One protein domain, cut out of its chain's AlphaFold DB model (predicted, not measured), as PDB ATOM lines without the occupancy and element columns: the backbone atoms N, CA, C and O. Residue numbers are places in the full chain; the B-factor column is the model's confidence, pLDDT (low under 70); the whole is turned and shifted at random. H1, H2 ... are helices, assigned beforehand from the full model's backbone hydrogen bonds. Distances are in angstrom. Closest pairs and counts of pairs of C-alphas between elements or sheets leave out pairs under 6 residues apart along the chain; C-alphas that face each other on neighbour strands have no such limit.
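AT A GLANCE: This is residues 39 to 131 of the 135 residues of an uncharacterized protein of Actinobacteria bacterium (UniProt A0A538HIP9). One long helix, H1, makes a rod; its residues 39 to 59 stick out alone, and residues 84 to 131 fold back along its other half as loops with two short helices, H2 then H3. The 93 printed residues, all helix in class, have no named strand and are extended: radius of gyration of the C-alphas 19.6 A, spans 73 by 24 by 16 A.

HOW THE PARTS SIT: Look at H1, residues 39 to 83: its residues 63 to 67 alone touch H2, residues 105 to 108, closest at C-alphas 67 and 106, 4.8 A apart. Its residues 68 to 71 alone touch H3, residues 125 to 131, closest at C-alphas 71 and 126, 6.8 A apart, opposite ways at a shallow tilt of 23 degrees. H2 and H3 are apart. Every O i to N i+4 pair is within hydrogen-bond range in H1 and H3; H2 is too short for one.

IN THESE COORDINATES: Find C-alpha 39 at (-4.766, -1.047, 24.877); H1 runs 65.7 A from there. H2 measures 5.3 A, and H3, 10.0 A, ends at C-alpha 131 (33.163, -15.263, 38.251).

THE WHOLE: C-alphas 39 and 87 are farthest apart, 72.7 A. Both links are long; the printed part has no cut. Residues 93 to 97 have pLDDT under 70.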
ATOM      1  N   ALA A  39      -5.511   0.204  24.944       92.50
ATOM      2  CA  ALA A  39      -4.766  -1.047  24.877       92.50
ATOM      3  C   ALA A  39      -3.375  -0.840  24.257       92.50
ATOM      4  O   ALA A  39      -2.385  -1.328  24.808       92.50
ATOM      5  N   LEU A  40      -3.283  -0.090  23.155       93.38
ATOM      6  CA  LEU A  40      -2.015   0.233  22.504       93.38
ATOM      7  C   LEU A  40      -1.110   1.083  23.405       93.38
ATOM      8  O   LEU A  40       0.065   0.753  23.561       93.38
ATOM      9  N   SER A  41      -1.651   2.109  24.064       92.06
ATOM     10  CA  SER A  41      -0.914   2.943  25.022       92.06
ATOM     11  C   SER A  41      -0.288   2.096  26.137       92.06
ATOM     12  O   SER A  41       0.916   2.163  26.386       92.06
ATOM     13  N   LYS A  42      -1.058   1.160  26.714       95.44
ATOM     14  CA  LYS A  42      -0.549   0.214  27.718       95.44
ATOM     15  C   LYS A  42       0.575  -0.676  27.177       95.44
ATOM     16  O   LYS A  42       1.529  -0.972  27.906       95.44
ATOM     17  N   LYS A  43       0.486  -1.113  25.913       93.19
ATOM     18  CA  LYS A  43       1.570  -1.863  25.257       93.19
ATOM     19  C   LYS A  43       2.820  -0.998  25.143       93.19
ATOM     20  O   LYS A  43       3.865  -1.440  25.604       93.19
ATOM     21  N   VAL A  44       2.714   0.231  24.639       96.88
ATOM     22  CA  VAL A  44       3.854   1.155  24.510       96.88
ATOM     23  C   VAL A  44       4.531   1.398  25.859       96.88
ATOM     24  O   VAL A  44       5.741   1.222  25.957       96.88
ATOM     25  N   THR A  45       3.779   1.677  26.927       96.69
ATOM     26  CA  THR A  45       4.356   1.846  28.273       96.69
ATOM     27  C   THR A  45       5.066   0.583  28.764       96.69
ATOM     28  O   THR A  45       6.118   0.656  29.398       96.69
ATOM     29  N   THR A  46       4.508  -0.595  28.477       96.56
ATOM     30  CA  THR A  46       5.136  -1.872  28.848       96.56
ATOM     31  C   THR A  46       6.440  -2.082  28.082       96.56
ATOM     32  O   THR A  46       7.453  -2.419  28.691       96.56
ATOM     33  N   LEU A  47       6.440  -1.840  26.769       97.06
ATOM     34  CA  LEU A  47       7.638  -1.937  25.938       97.06
ATOM     35  C   LEU A  47       8.707  -0.928  26.369       97.06
ATOM     36  O   LEU A  47       9.866  -1.301  26.483       97.06
ATOM     37  N   GLN A  48       8.339   0.312  26.694       96.44
ATOM     38  CA  GLN A  48       9.279   1.312  27.212       96.44
ATOM     39  C   GLN A  48       9.952   0.851  28.510       96.44
ATOM     40  O   GLN A  48      11.163   0.999  28.664       96.44
ATOM     41  N   LYS A  49       9.193   0.237  29.429       96.75
ATOM     42  CA  LYS A  49       9.760  -0.360  30.649       96.75
ATOM     43  C   LYS A  49      10.719  -1.504  30.324       96.75
ATOM     44  O   LYS A  49      11.801  -1.556  30.898       96.75
ATOM     45  N   GLN A  50      10.345  -2.389  29.401       95.69
ATOM     46  CA  GLN A  50      11.202  -3.499  28.972       95.69
ATOM     47  C   GLN A  50      12.495  -3.009  28.312       95.69
ATOM     48  O   GLN A  50      13.556  -3.526  28.630       95.69
ATOM     49  N   VAL A  51      12.427  -1.988  27.454       96.88
ATOM     50  CA  VAL A  51      13.610  -1.378  26.827       96.88
ATOM     51  C   VAL A  51      14.509  -0.728  27.873       96.88
ATOM     52  O   VAL A  51      15.723  -0.877  27.794       96.88
ATOM     53  N   LYS A  52      13.941  -0.052  28.880       96.56
ATOM     54  CA  LYS A  52      14.734   0.541  29.964       96.56
ATOM     55  C   LYS A  52      15.474  -0.525  30.774       96.56
ATOM     56  O   LYS A  52      16.663  -0.361  31.016       96.56
ATOM     57  N   LEU A  53      14.790  -1.608  31.142       96.06
ATOM     58  CA  LEU A  53      15.411  -2.741  31.834       96.06
ATOM     59  C   LEU A  53      16.516  -3.371  30.982       96.06
ATOM     60  O   LEU A  53      17.640  -3.498  31.446       96.06
ATOM     61  N   LEU A  54      16.227  -3.660  29.711       96.25
ATOM     62  CA  LEU A  54      17.211  -4.236  28.797       96.25
ATOM     63  C   LEU A  54      18.427  -3.321  28.605       96.25
ATOM     64  O   LEU A  54      19.553  -3.800  28.551       96.25
ATOM     65  N   SER A  55      18.222  -2.007  28.518       95.62
ATOM     66  CA  SER A  55      19.320  -1.044  28.427       95.62
ATOM     67  C   SER A  55      20.194  -1.070  29.681       95.62
ATOM     68  O   SER A  55      21.417  -1.027  29.568       95.62
ATOM     69  N   THR A  56      19.594  -1.183  30.868       95.38
ATOM     70  CA  THR A  56      20.340  -1.365  32.119       95.38
ATOM     71  C   THR A  56      21.139  -2.668  32.108       95.38
ATOM     72  O   THR A  56      22.336  -2.626  32.382       95.38
ATOM     73  N   ASP A  57      20.526  -3.788  31.721       93.19
ATOM     74  CA  ASP A  57      21.191  -5.096  31.672       93.19
ATOM     75  C   ASP A  57      22.380  -5.095  30.697       93.19
ATOM     76  O   ASP A  57      23.459  -5.585  31.027       93.19
ATOM     77  N   VAL A  58      22.217  -4.492  29.514       95.81
ATOM     78  CA  VAL A  58      23.295  -4.361  28.519       95.81
ATOM     79  C   VAL A  58      24.446  -3.508  29.049       95.81
ATOM     80  O   VAL A  58      25.601  -3.878  28.859       95.81
ATOM     81  N   ASN A  59      24.163  -2.401  29.740       94.44
ATOM     82  CA  ASN A  59      25.214  -1.565  30.328       94.44
ATOM     83  C   ASN A  59      25.990  -2.302  31.427       94.44
ATOM     84  O   ASN A  59      27.209  -2.165  31.508       94.44
ATOM     85  N   ILE A  60      25.308  -3.110  32.244       95.12
ATOM     86  CA  ILE A  60      25.960  -3.959  33.250       95.12
ATOM     87  C   ILE A  60      26.860  -4.990  32.564       95.12
ATOM     88  O   ILE A  60      28.007  -5.165  32.964       95.12
ATOM     89  N   LEU A  61      26.375  -5.643  31.506       95.19
ATOM     90  CA  LEU A  61      27.150  -6.652  30.786       95.19
ATOM     91  C   LEU A  61      28.374  -6.046  30.079       95.19
ATOM     92  O   LEU A  61      29.452  -6.629  30.116       95.19
ATOM     93  N   ALA A  62      28.226  -4.855  29.495       96.00
ATOM     94  CA  ALA A  62      29.333  -4.114  28.898       96.00
ATOM     95  C   ALA A  62      30.380  -3.713  29.949       96.00
ATOM     96  O   ALA A  62      31.576  -3.865  29.715       96.00
ATOM     97  N   ALA A  63      29.952  -3.249  31.129       96.62
ATOM     98  CA  ALA A  63      30.872  -2.966  32.227       96.62
ATOM     99  C   ALA A  63      31.605  -4.240  32.679       96.62
ATOM    100  O   ALA A  63      32.814  -4.212  32.903       96.62
ATOM    101  N   TYR A  64      30.906  -5.371  32.780       97.06
ATOM    102  CA  TYR A  64      31.541  -6.641  33.123       97.06
ATOM    103  C   TYR A  64      32.633  -7.013  32.109       97.06
ATOM    104  O   TYR A  64      33.754  -7.322  32.508       97.06
ATOM    105  N   ASP A  65      32.334  -6.915  30.814       97.19
ATOM    106  CA  ASP A  65      33.272  -7.241  29.736       97.19
ATOM    107  C   ASP A  65      34.506  -6.321  29.726       97.19
ATOM    108  O   ASP A  65      35.644  -6.789  29.625       97.19
ATOM    109  N   VAL A  66      34.311  -5.014  29.938       97.62
ATOM    110  CA  VAL A  66      35.415  -4.048  30.075       97.62
ATOM    111  C   VAL A  66      36.283  -4.378  31.289       97.62
ATOM    112  O   VAL A  66      37.510  -4.390  31.177       97.62
ATOM    113  N   CYS A  67      35.673  -4.679  32.439       97.56
ATOM    114  CA  CYS A  67      36.423  -5.048  33.636       97.56
ATOM    115  C   CYS A  67      37.216  -6.345  33.433       97.56
ATOM    116  O   CYS A  67      38.408  -6.396  33.740       97.56
ATOM    117  N   LEU A  68      36.584  -7.376  32.866       97.12
ATOM    118  CA  LEU A  68      37.224  -8.651  32.552       97.12
ATOM    119  C   LEU A  68      38.400  -8.463  31.589       97.12
ATOM    120  O   LEU A  68      39.477  -9.018  31.813       97.12
ATOM    121  N   THR A  69      38.223  -7.647  30.552       96.44
ATOM    122  CA  THR A  69      39.276  -7.338  29.578       96.44
ATOM    123  C   THR A  69      40.450  -6.624  30.242       96.44
ATOM    124  O   THR A  69      41.600  -7.026  30.060       96.44
ATOM    125  N   ALA A  70      40.180  -5.605  31.058       95.50
ATOM    126  CA  ALA A  70      41.217  -4.847  31.748       95.50
ATOM    127  C   ALA A  70      41.978  -5.711  32.773       95.50
ATOM    128  O   ALA A  70      43.208  -5.688  32.808       95.50
ATOM    129  N   ALA A  71      41.268  -6.539  33.546       95.75
ATOM    130  CA  ALA A  71      41.865  -7.504  34.468       95.75
ATOM    131  C   ALA A  71      42.719  -8.559  33.741       95.75
ATOM    132  O   ALA A  71      43.803  -8.911  34.206       95.75
ATOM    133  N   THR A  72      42.268  -9.033  32.576       95.00
ATOM    134  CA  THR A  72      43.030  -9.975  31.739       95.00
ATOM    135  C   THR A  72      44.309  -9.335  31.212       95.00
ATOM    136  O   THR A  72      45.382  -9.935  31.298       95.00
ATOM    137  N   ALA A  73      44.220  -8.104  30.712       93.00
ATOM    138  CA  ALA A  73      45.380  -7.370  30.227       93.00
ATOM    139  C   ALA A  73      46.395  -7.097  31.347       93.00
ATOM    140  O   ALA A  73      47.598  -7.228  31.117       93.00
ATOM    141  N   ASP A  74      45.943  -6.755  32.556       92.56
ATOM    142  CA  ASP A  74      46.834  -6.593  33.710       92.56
ATOM    143  C   ASP A  74      47.512  -7.904  34.098       92.56
ATOM    144  O   ASP A  74      48.709  -7.907  34.368       92.56
ATOM    145  N   ALA A  75      46.779  -9.019  34.112       92.12
ATOM    146  CA  ALA A  75      47.338 -10.321  34.458       92.12
ATOM    147  C   ALA A  75      48.410 -10.762  33.448       92.12
ATOM    148  O   ALA A  75      49.468 -11.262  33.841       92.12
ATOM    149  N   LEU A  76      48.170 -10.535  32.151       90.56
ATOM    150  CA  LEU A  76      49.141 -10.808  31.089       90.56
ATOM    151  C   LEU A  76      50.391  -9.934  31.235       90.56
ATOM    152  O   LEU A  76      51.506 -10.458  31.269       90.56
ATOM    153  N   GLN A  77      50.214  -8.617  31.377       89.69
ATOM    154  CA  GLN A  77      51.326  -7.678  31.565       89.69
ATOM    155  C   GLN A  77      52.105  -7.984  32.846       89.69
ATOM    156  O   GLN A  77      53.330  -8.065  32.814       89.69
ATOM    157  N   GLY A  78      51.396  -8.229  33.951       89.94
ATOM    158  CA  GLY A  78      51.943  -8.600  35.252       89.94
ATOM    159  C   GLY A  78      52.779  -9.874  35.193       89.94
ATOM    160  O   GLY A  78      53.883  -9.910  35.727       89.94
ATOM    161  N   THR A  79      52.305 -10.897  34.479       89.88
ATOM    162  CA  THR A  79      53.071 -12.135  34.264       89.88
ATOM    163  C   THR A  79      54.366 -11.860  33.513       89.88
ATOM    164  O   THR A  79      55.428 -12.327  33.921       89.88
ATOM    165  N   TRP A  80      54.302 -11.058  32.450       89.31
ATOM    166  CA  TRP A  80      55.473 -10.737  31.640       89.31
ATOM    167  C   TRP A  80      56.548  -9.990  32.437       89.31
ATOM    168  O   TRP A  80      57.713 -10.391  32.431       89.31
ATOM    169  N   ILE A  81      56.173  -8.930  33.161       87.81
ATOM    170  CA  ILE A  81      57.126  -8.141  33.957       87.81
ATOM    171  C   ILE A  81      57.650  -8.913  35.170       87.81
ATOM    172  O   ILE A  81      58.811  -8.743  35.536       87.81
ATOM    173  N   PHE A  82      56.831  -9.782  35.771       89.88
ATOM    174  CA  PHE A  82      57.249 -10.593  36.907       89.88
ATOM    175  C   PHE A  82      58.254 -11.668  36.485       89.88
ATOM    176  O   PHE A  82      59.264 -11.847  37.157       89.88
ATOM    177  N   VAL A  83      58.035 -12.345  35.352       89.38
ATOM    178  CA  VAL A  83      58.995 -13.332  34.820       89.38
ATOM    179  C   VAL A  83      60.287 -12.659  34.353       89.38
ATOM    180  O   VAL A  83      61.368 -13.201  34.561       89.38
ATOM    181  N   ASN A  84      60.198 -11.453  33.787       88.75
ATOM    182  CA  ASN A  84      61.379 -10.680  33.409       88.75
ATOM    183  C   ASN A  84      62.146 -10.084  34.608       88.75
ATOM    184  O   ASN A  84      63.173  -9.421  34.427       88.75
ATOM    185  N   LYS A  85      61.678 -10.303  35.844       86.56
ATOM    186  CA  LYS A  85      62.370  -9.850  37.049       86.56
ATOM    187  C   LYS A  85      63.718 -10.564  37.176       86.56
ATOM    188  O   LYS A  85      63.788 -11.765  37.406       86.56
ATOM    189  N   GLY A  86      64.803  -9.803  37.059       80.00
ATOM    190  CA  GLY A  86      66.173 -10.300  37.242       80.00
ATOM    191  C   GLY A  86      66.801 -10.972  36.015       80.00
ATOM    192  O   GLY A  86      68.006 -11.199  36.021       80.00
ATOM    193  N   SER A  87      66.038 -11.242  34.950       80.44
ATOM    194  CA  SER A  87      66.572 -11.662  33.646       80.44
ATOM    195  C   SER A  87      65.534 -11.455  32.540       80.44
ATOM    196  O   SER A  87      64.349 -11.668  32.769       80.44
ATOM    197  N   SER A  88      65.947 -11.055  31.333       83.44
ATOM    198  CA  SER A  88      65.030 -10.891  30.194       83.44
ATOM    199  C   SER A  88      64.722 -12.238  29.536       83.44
ATOM    200  O   SER A  88      65.374 -12.626  28.569       83.44
ATOM    201  N   VAL A  89      63.729 -12.950  30.069       86.31
ATOM    202  CA  VAL A  89      63.213 -14.205  29.493       86.31
ATOM    203  C   VAL A  89      62.390 -13.924  28.236       86.31
ATOM    204  O   VAL A  89      62.465 -14.661  27.255       86.31
ATOM    205  N   PHE A  90      61.630 -12.831  28.247       83.44
ATOM    206  CA  PHE A  90      60.810 -12.381  27.132       83.44
ATOM    207  C   PHE A  90      61.264 -11.014  26.590       83.44
ATOM    208  O   PHE A  90      61.817 -10.215  27.354       83.44
ATOM    209  N   PRO A  91      60.978 -10.688  25.309       82.31
ATOM    210  CA  PRO A  91      61.294  -9.384  24.731       82.31
ATOM    211  C   PRO A  91      60.804  -8.208  25.586       82.31
ATOM    212  O   PRO A  91      59.648  -8.152  26.012       82.31
ATOM    213  N   THR A  92      61.684  -7.233  25.812       71.69
ATOM    214  CA  THR A  92      61.389  -6.014  26.584       71.69
ATOM    215  C   THR A  92      60.556  -4.997  25.800       71.69
ATOM    216  O   THR A  92      60.014  -4.064  26.379       71.69
ATOM    217  N   THR A  93      60.397  -5.195  24.490       67.94
ATOM    218  CA  THR A  93      59.569  -4.359  23.607       67.94
ATOM    219  C   THR A  93      58.062  -4.591  23.771       67.94
ATOM    220  O   THR A  93      57.278  -3.822  23.224       67.94
ATOM    221  N   SER A  94      57.639  -5.626  24.512       60.16
ATOM    222  CA  SER A  94      56.222  -5.999  24.683       60.16
ATOM    223  C   SER A  94      55.597  -5.594  26.020       60.16
ATOM    224  O   SER A  94      54.424  -5.881  26.248       60.16
ATOM    225  N   THR A  95      56.323  -4.927  26.919       60.16
ATOM    226  CA  THR A  95      55.770  -4.567  28.231       60.16
ATOM    227  C   THR A  95      55.030  -3.237  28.175       60.16
ATOM    228  O   THR A  95      55.647  -2.173  28.239       60.16
ATOM    229  N   GLY A  96      53.699  -3.287  28.131       61.72
ATOM    230  CA  GLY A  96      52.908  -2.228  28.747       61.72
ATOM    231  C   GLY A  96      53.216  -2.241  30.247       61.72
ATOM    232  O   GLY A  96      52.984  -3.233  30.934       61.72
ATOM    233  N   GLY A  97      53.884  -1.197  30.739       68.00
ATOM    234  CA  GLY A  97      54.243  -1.074  32.158       68.00
ATOM    235  C   GLY A  97      53.109  -0.510  33.015       68.00
ATOM    236  O   GLY A  97      53.236  -0.411  34.230       68.00
ATOM    237  N   SER A  98      52.012  -0.107  32.380       80.25
ATOM    238  CA  SER A  98      50.897   0.593  32.998       80.25
ATOM    239  C   SER A  98      49.620  -0.230  32.913       80.25
ATOM    240  O   SER A  98      49.339  -0.898  31.921       80.25
ATOM    241  N   ALA A  99      48.820  -0.143  33.973       84.56
ATOM    242  CA  ALA A  99      47.489  -0.725  33.999       84.56
ATOM    243  C   ALA A  99      46.640  -0.211  32.829       84.56
ATOM    244  O   ALA A  99      46.658   0.983  32.509       84.56
ATOM    245  N   ILE A 100      45.847  -1.098  32.227       89.19
ATOM    246  CA  ILE A 100      44.871  -0.683  31.212       89.19
ATOM    247  C   ILE A 100      43.722   0.060  31.897       89.19
ATOM    248  O   ILE A 100      43.267  -0.339  32.968       89.19
ATOM    249  N   SER A 101      43.221   1.136  31.295       92.06
ATOM    250  CA  SER A 101      42.017   1.800  31.806       92.06
ATOM    251  C   SER A 101      40.821   0.846  31.734       92.06
ATOM    252  O   SER A 101      40.508   0.338  30.661       92.06
ATOM    253  N   ASP A 102      40.140   0.614  32.858       94.44
ATOM    254  CA  ASP A 102      38.861  -0.111  32.890       94.44
ATOM    255  C   ASP A 102      37.655   0.827  32.803       94.44
ATOM    256  O   ASP A 102      36.530   0.371  32.965       94.44
ATOM    257  N   LEU A 103      37.859   2.136  32.612       95.25
ATOM    258  CA  LEU A 103      36.774   3.124  32.609       95.25
ATOM    259  C   LEU A 103      35.908   3.073  33.889       95.25
ATOM    260  O   LEU A 103      34.709   3.335  33.830       95.25
ATOM    261  N   GLN A 104      36.504   2.727  35.038       94.44
ATOM    262  CA  GLN A 104      35.808   2.486  36.314       94.44
ATOM    263  C   GLN A 104      34.839   1.294  36.304       94.44
ATOM    264  O   GLN A 104      33.998   1.152  37.193       94.44
ATOM    265  N   ALA A 105      34.951   0.399  35.326       96.69
ATOM    266  CA  ALA A 105      34.073  -0.751  35.244       96.69
ATOM    267  C   ALA A 105      34.291  -1.728  36.408       96.69
ATOM    268  O   ALA A 105      33.316  -2.201  36.984       96.69
ATOM    269  N   CYS A 106      35.532  -1.998  36.832       96.44
ATOM    270  CA  CYS A 106      35.757  -2.926  37.944       96.44
ATOM    271  C   CYS A 106      35.309  -2.364  39.293       96.44
ATOM    272  O   CYS A 106      34.808  -3.111  40.137       96.44
ATOM    273  N   SER A 107      35.418  -1.048  39.496       95.12
ATOM    274  CA  SER A 107      34.930  -0.418  40.726       95.12
ATOM    275  C   SER A 107      33.401  -0.456  40.827       95.12
ATOM    276  O   SER A 107      32.887  -0.610  41.937       95.12
ATOM    277  N   ALA A 108      32.674  -0.438  39.702       94.38
ATOM    278  CA  ALA A 108      31.223  -0.645  39.677       94.38
ATOM    279  C   ALA A 108      30.809  -2.006  40.274       94.38
ATOM    280  O   ALA A 108      29.760  -2.106  40.911       94.38
ATOM    281  N   PHE A 109      31.665  -3.027  40.145       95.94
ATOM    282  CA  PHE A 109      31.474  -4.353  40.746       95.94
ATOM    283  C   PHE A 109      32.177  -4.532  42.096       95.94
ATOM    284  O   PHE A 109      32.104  -5.610  42.679       95.94
ATOM    285  N   LYS A 110      32.851  -3.495  42.612       96.38
ATOM    286  CA  LYS A 110      33.705  -3.563  43.813       96.38
ATOM    287  C   LYS A 110      34.824  -4.608  43.697       96.38
ATOM    288  O   LYS A 110      35.236  -5.196  44.696       96.38
ATOM    289  N   ILE A 111      35.319  -4.830  42.483       96.44
ATOM    290  CA  ILE A 111      36.396  -5.780  42.208       96.44
ATOM    291  C   ILE A 111      37.731  -5.043  42.248       96.44
ATOM    292  O   ILE A 111      37.964  -4.097  41.495       96.44
ATOM    293  N   ALA A 112      38.618  -5.496  43.132       94.75
ATOM    294  CA  ALA A 112      39.988  -5.012  43.193       94.75
ATOM    295  C   ALA A 112      40.828  -5.688  42.101       94.75
ATOM    296  O   ALA A 112      40.961  -6.912  42.074       94.75
ATOM    297  N   ARG A 113      41.409  -4.885  41.206       94.00
ATOM    298  CA  ARG A 113      42.365  -5.364  40.202       94.00
ATOM    299  C   ARG A 113      43.754  -5.499  40.815       94.00
ATOM    300  O   ARG A 113      44.192  -4.627  41.564       94.00
ATOM    301  N   GLN A 114      44.466  -6.559  40.442       91.94
ATOM    302  CA  GLN A 114      45.905  -6.641  40.657       91.94
ATOM    303  C   GLN A 114      46.600  -5.952  39.486       91.94
ATOM    304  O   GLN A 114      46.628  -6.488  38.382       91.94
ATOM    305  N   LEU A 115      47.144  -4.762  39.730       91.06
ATOM    306  CA  LEU A 115      47.869  -4.020  38.703       91.06
ATOM    307  C   LEU A 115      49.231  -4.677  38.422       91.06
ATOM    308  O   LEU A 115      49.788  -5.318  39.323       91.06
ATOM    309  N   PRO A 116      49.794  -4.510  37.211       89.62
ATOM    310  CA  PRO A 116      51.118  -5.030  36.890       89.62
ATOM    311  C   PRO A 116      52.172  -4.532  37.899       89.62
ATOM    312  O   PRO A 116      52.314  -3.329  38.104       89.62
ATOM    313  N   SER A 117      52.914  -5.449  38.528       87.62
ATOM    314  CA  SER A 117      54.027  -5.132  39.428       87.62
ATOM    315  C   SER A 117      55.152  -6.170  39.349       87.62
ATOM    316  O   SER A 117      54.915  -7.341  39.056       87.62
ATOM    317  N   THR A 118      56.386  -5.749  39.642       89.06
ATOM    318  CA  THR A 118      57.535  -6.646  39.857       89.06
ATOM    319  C   THR A 118      57.620  -7.166  41.291       89.06
ATOM    320  O   THR A 118      58.392  -8.085  41.570       89.06
ATOM    321  N   ASP A 119      56.863  -6.588  42.219       89.31
ATOM    322  CA  ASP A 119      56.966  -6.884  43.651       89.31
ATOM    323  C   ASP A 119      55.942  -7.921  44.102       89.31
ATOM    324  O   ASP A 119      56.223  -8.719  44.994       89.31
ATOM    325  N   THR A 120      54.779  -7.955  43.451       87.88
ATOM    326  CA  THR A 120      53.702  -8.897  43.754       87.88
ATOM    327  C   THR A 120      53.586  -9.969  42.666       87.88
ATOM    328  O   THR A 120      53.361  -9.638  41.500       87.88
ATOM    329  N   PRO A 121      53.704 -11.265  43.018       89.38
ATOM    330  CA  PRO A 121      53.468 -12.353  42.076       89.38
ATOM    331  C   PRO A 121      52.057 -12.286  41.466       89.38
ATOM    332  O   PRO A 121      51.107 -11.991  42.199       89.38
ATOM    333  N   PRO A 122      51.887 -12.577  40.162       89.88
ATOM    334  CA  PRO A 122      50.573 -12.669  39.529       89.88
ATOM    335  C   PRO A 122      49.644 -13.640  40.266       89.88
ATOM    336  O   PRO A 122      50.069 -14.714  40.695       89.88
ATOM    337  N   SER A 123      48.367 -13.281  40.384       93.38
ATOM    338  CA  SER A 123      47.333 -14.134  40.975       93.38
ATOM    339  C   SER A 123      46.078 -14.178  40.107       93.38
ATOM    340  O   SER A 123      45.834 -13.296  39.283       93.38
ATOM    341  N   THR A 124      45.241 -15.193  40.326       94.69
ATOM    342  CA  THR A 124      43.931 -15.321  39.672       94.69
ATOM    343  C   THR A 124      42.785 -14.730  40.495       94.69
ATOM    344  O   THR A 124      41.625 -14.862  40.105       94.69
ATOM    345  N   ALA A 125      43.076 -14.058  41.617       95.75
ATOM    346  CA  ALA A 125      42.064 -13.594  42.567       95.75
ATOM    347  C   ALA A 125      41.013 -12.672  41.923       95.75
ATOM    348  O   ALA A 125      39.827 -12.779  42.231       95.75
ATOM    349  N   VAL A 126      41.432 -11.819  40.981       95.56
ATOM    350  CA  VAL A 126      40.530 -10.934  40.229       95.56
ATOM    351  C   VAL A 126      39.525 -11.716  39.374       95.56
ATOM    352  O   VAL A 126      38.359 -11.337  39.304       95.56
ATOM    353  N   PHE A 127      39.934 -12.841  38.778       96.12
ATOM    354  CA  PHE A 127      39.044 -13.686  37.979       96.12
ATOM    355  C   PHE A 127      38.060 -14.441  38.864       96.12
ATOM    356  O   PHE A 127      36.886 -14.497  38.523       96.12
ATOM    357  N   SER A 128      38.506 -14.937  40.022       96.81
ATOM    358  CA  SER A 128      37.606 -15.540  41.012       96.81
ATOM    359  C   SER A 128      36.566 -14.540  41.525       96.81
ATOM    360  O   SER A 128      35.409 -14.899  41.723       96.81
ATOM    361  N   ALA A 129      36.952 -13.275  41.719       96.50
ATOM    362  CA  ALA A 129      36.017 -12.216  42.090       96.50
ATOM    363  C   ALA A 129      35.009 -11.915  40.965       96.50
ATOM    364  O   ALA A 129      33.827 -11.727  41.244       96.50
ATOM    365  N   LEU A 130      35.459 -11.907  39.704       95.88
ATOM    366  CA  LEU A 130      34.605 -11.706  38.526       95.88
ATOM    367  C   LEU A 130      33.608 -12.848  38.323       95.88
ATOM    368  O   LEU A 130      32.424 -12.588  38.117       95.88
ATOM    369  N   THR A 131      34.052 -14.102  38.401       95.06
ATOM    370  CA  THR A 131      33.163 -15.263  38.251       95.06
ATOM    371  C   THR A 131      32.204 -15.396  39.430       95.06
ATOM    372  O   THR A 131      31.043 -15.738  39.224       95.06
TER     373      THR A 131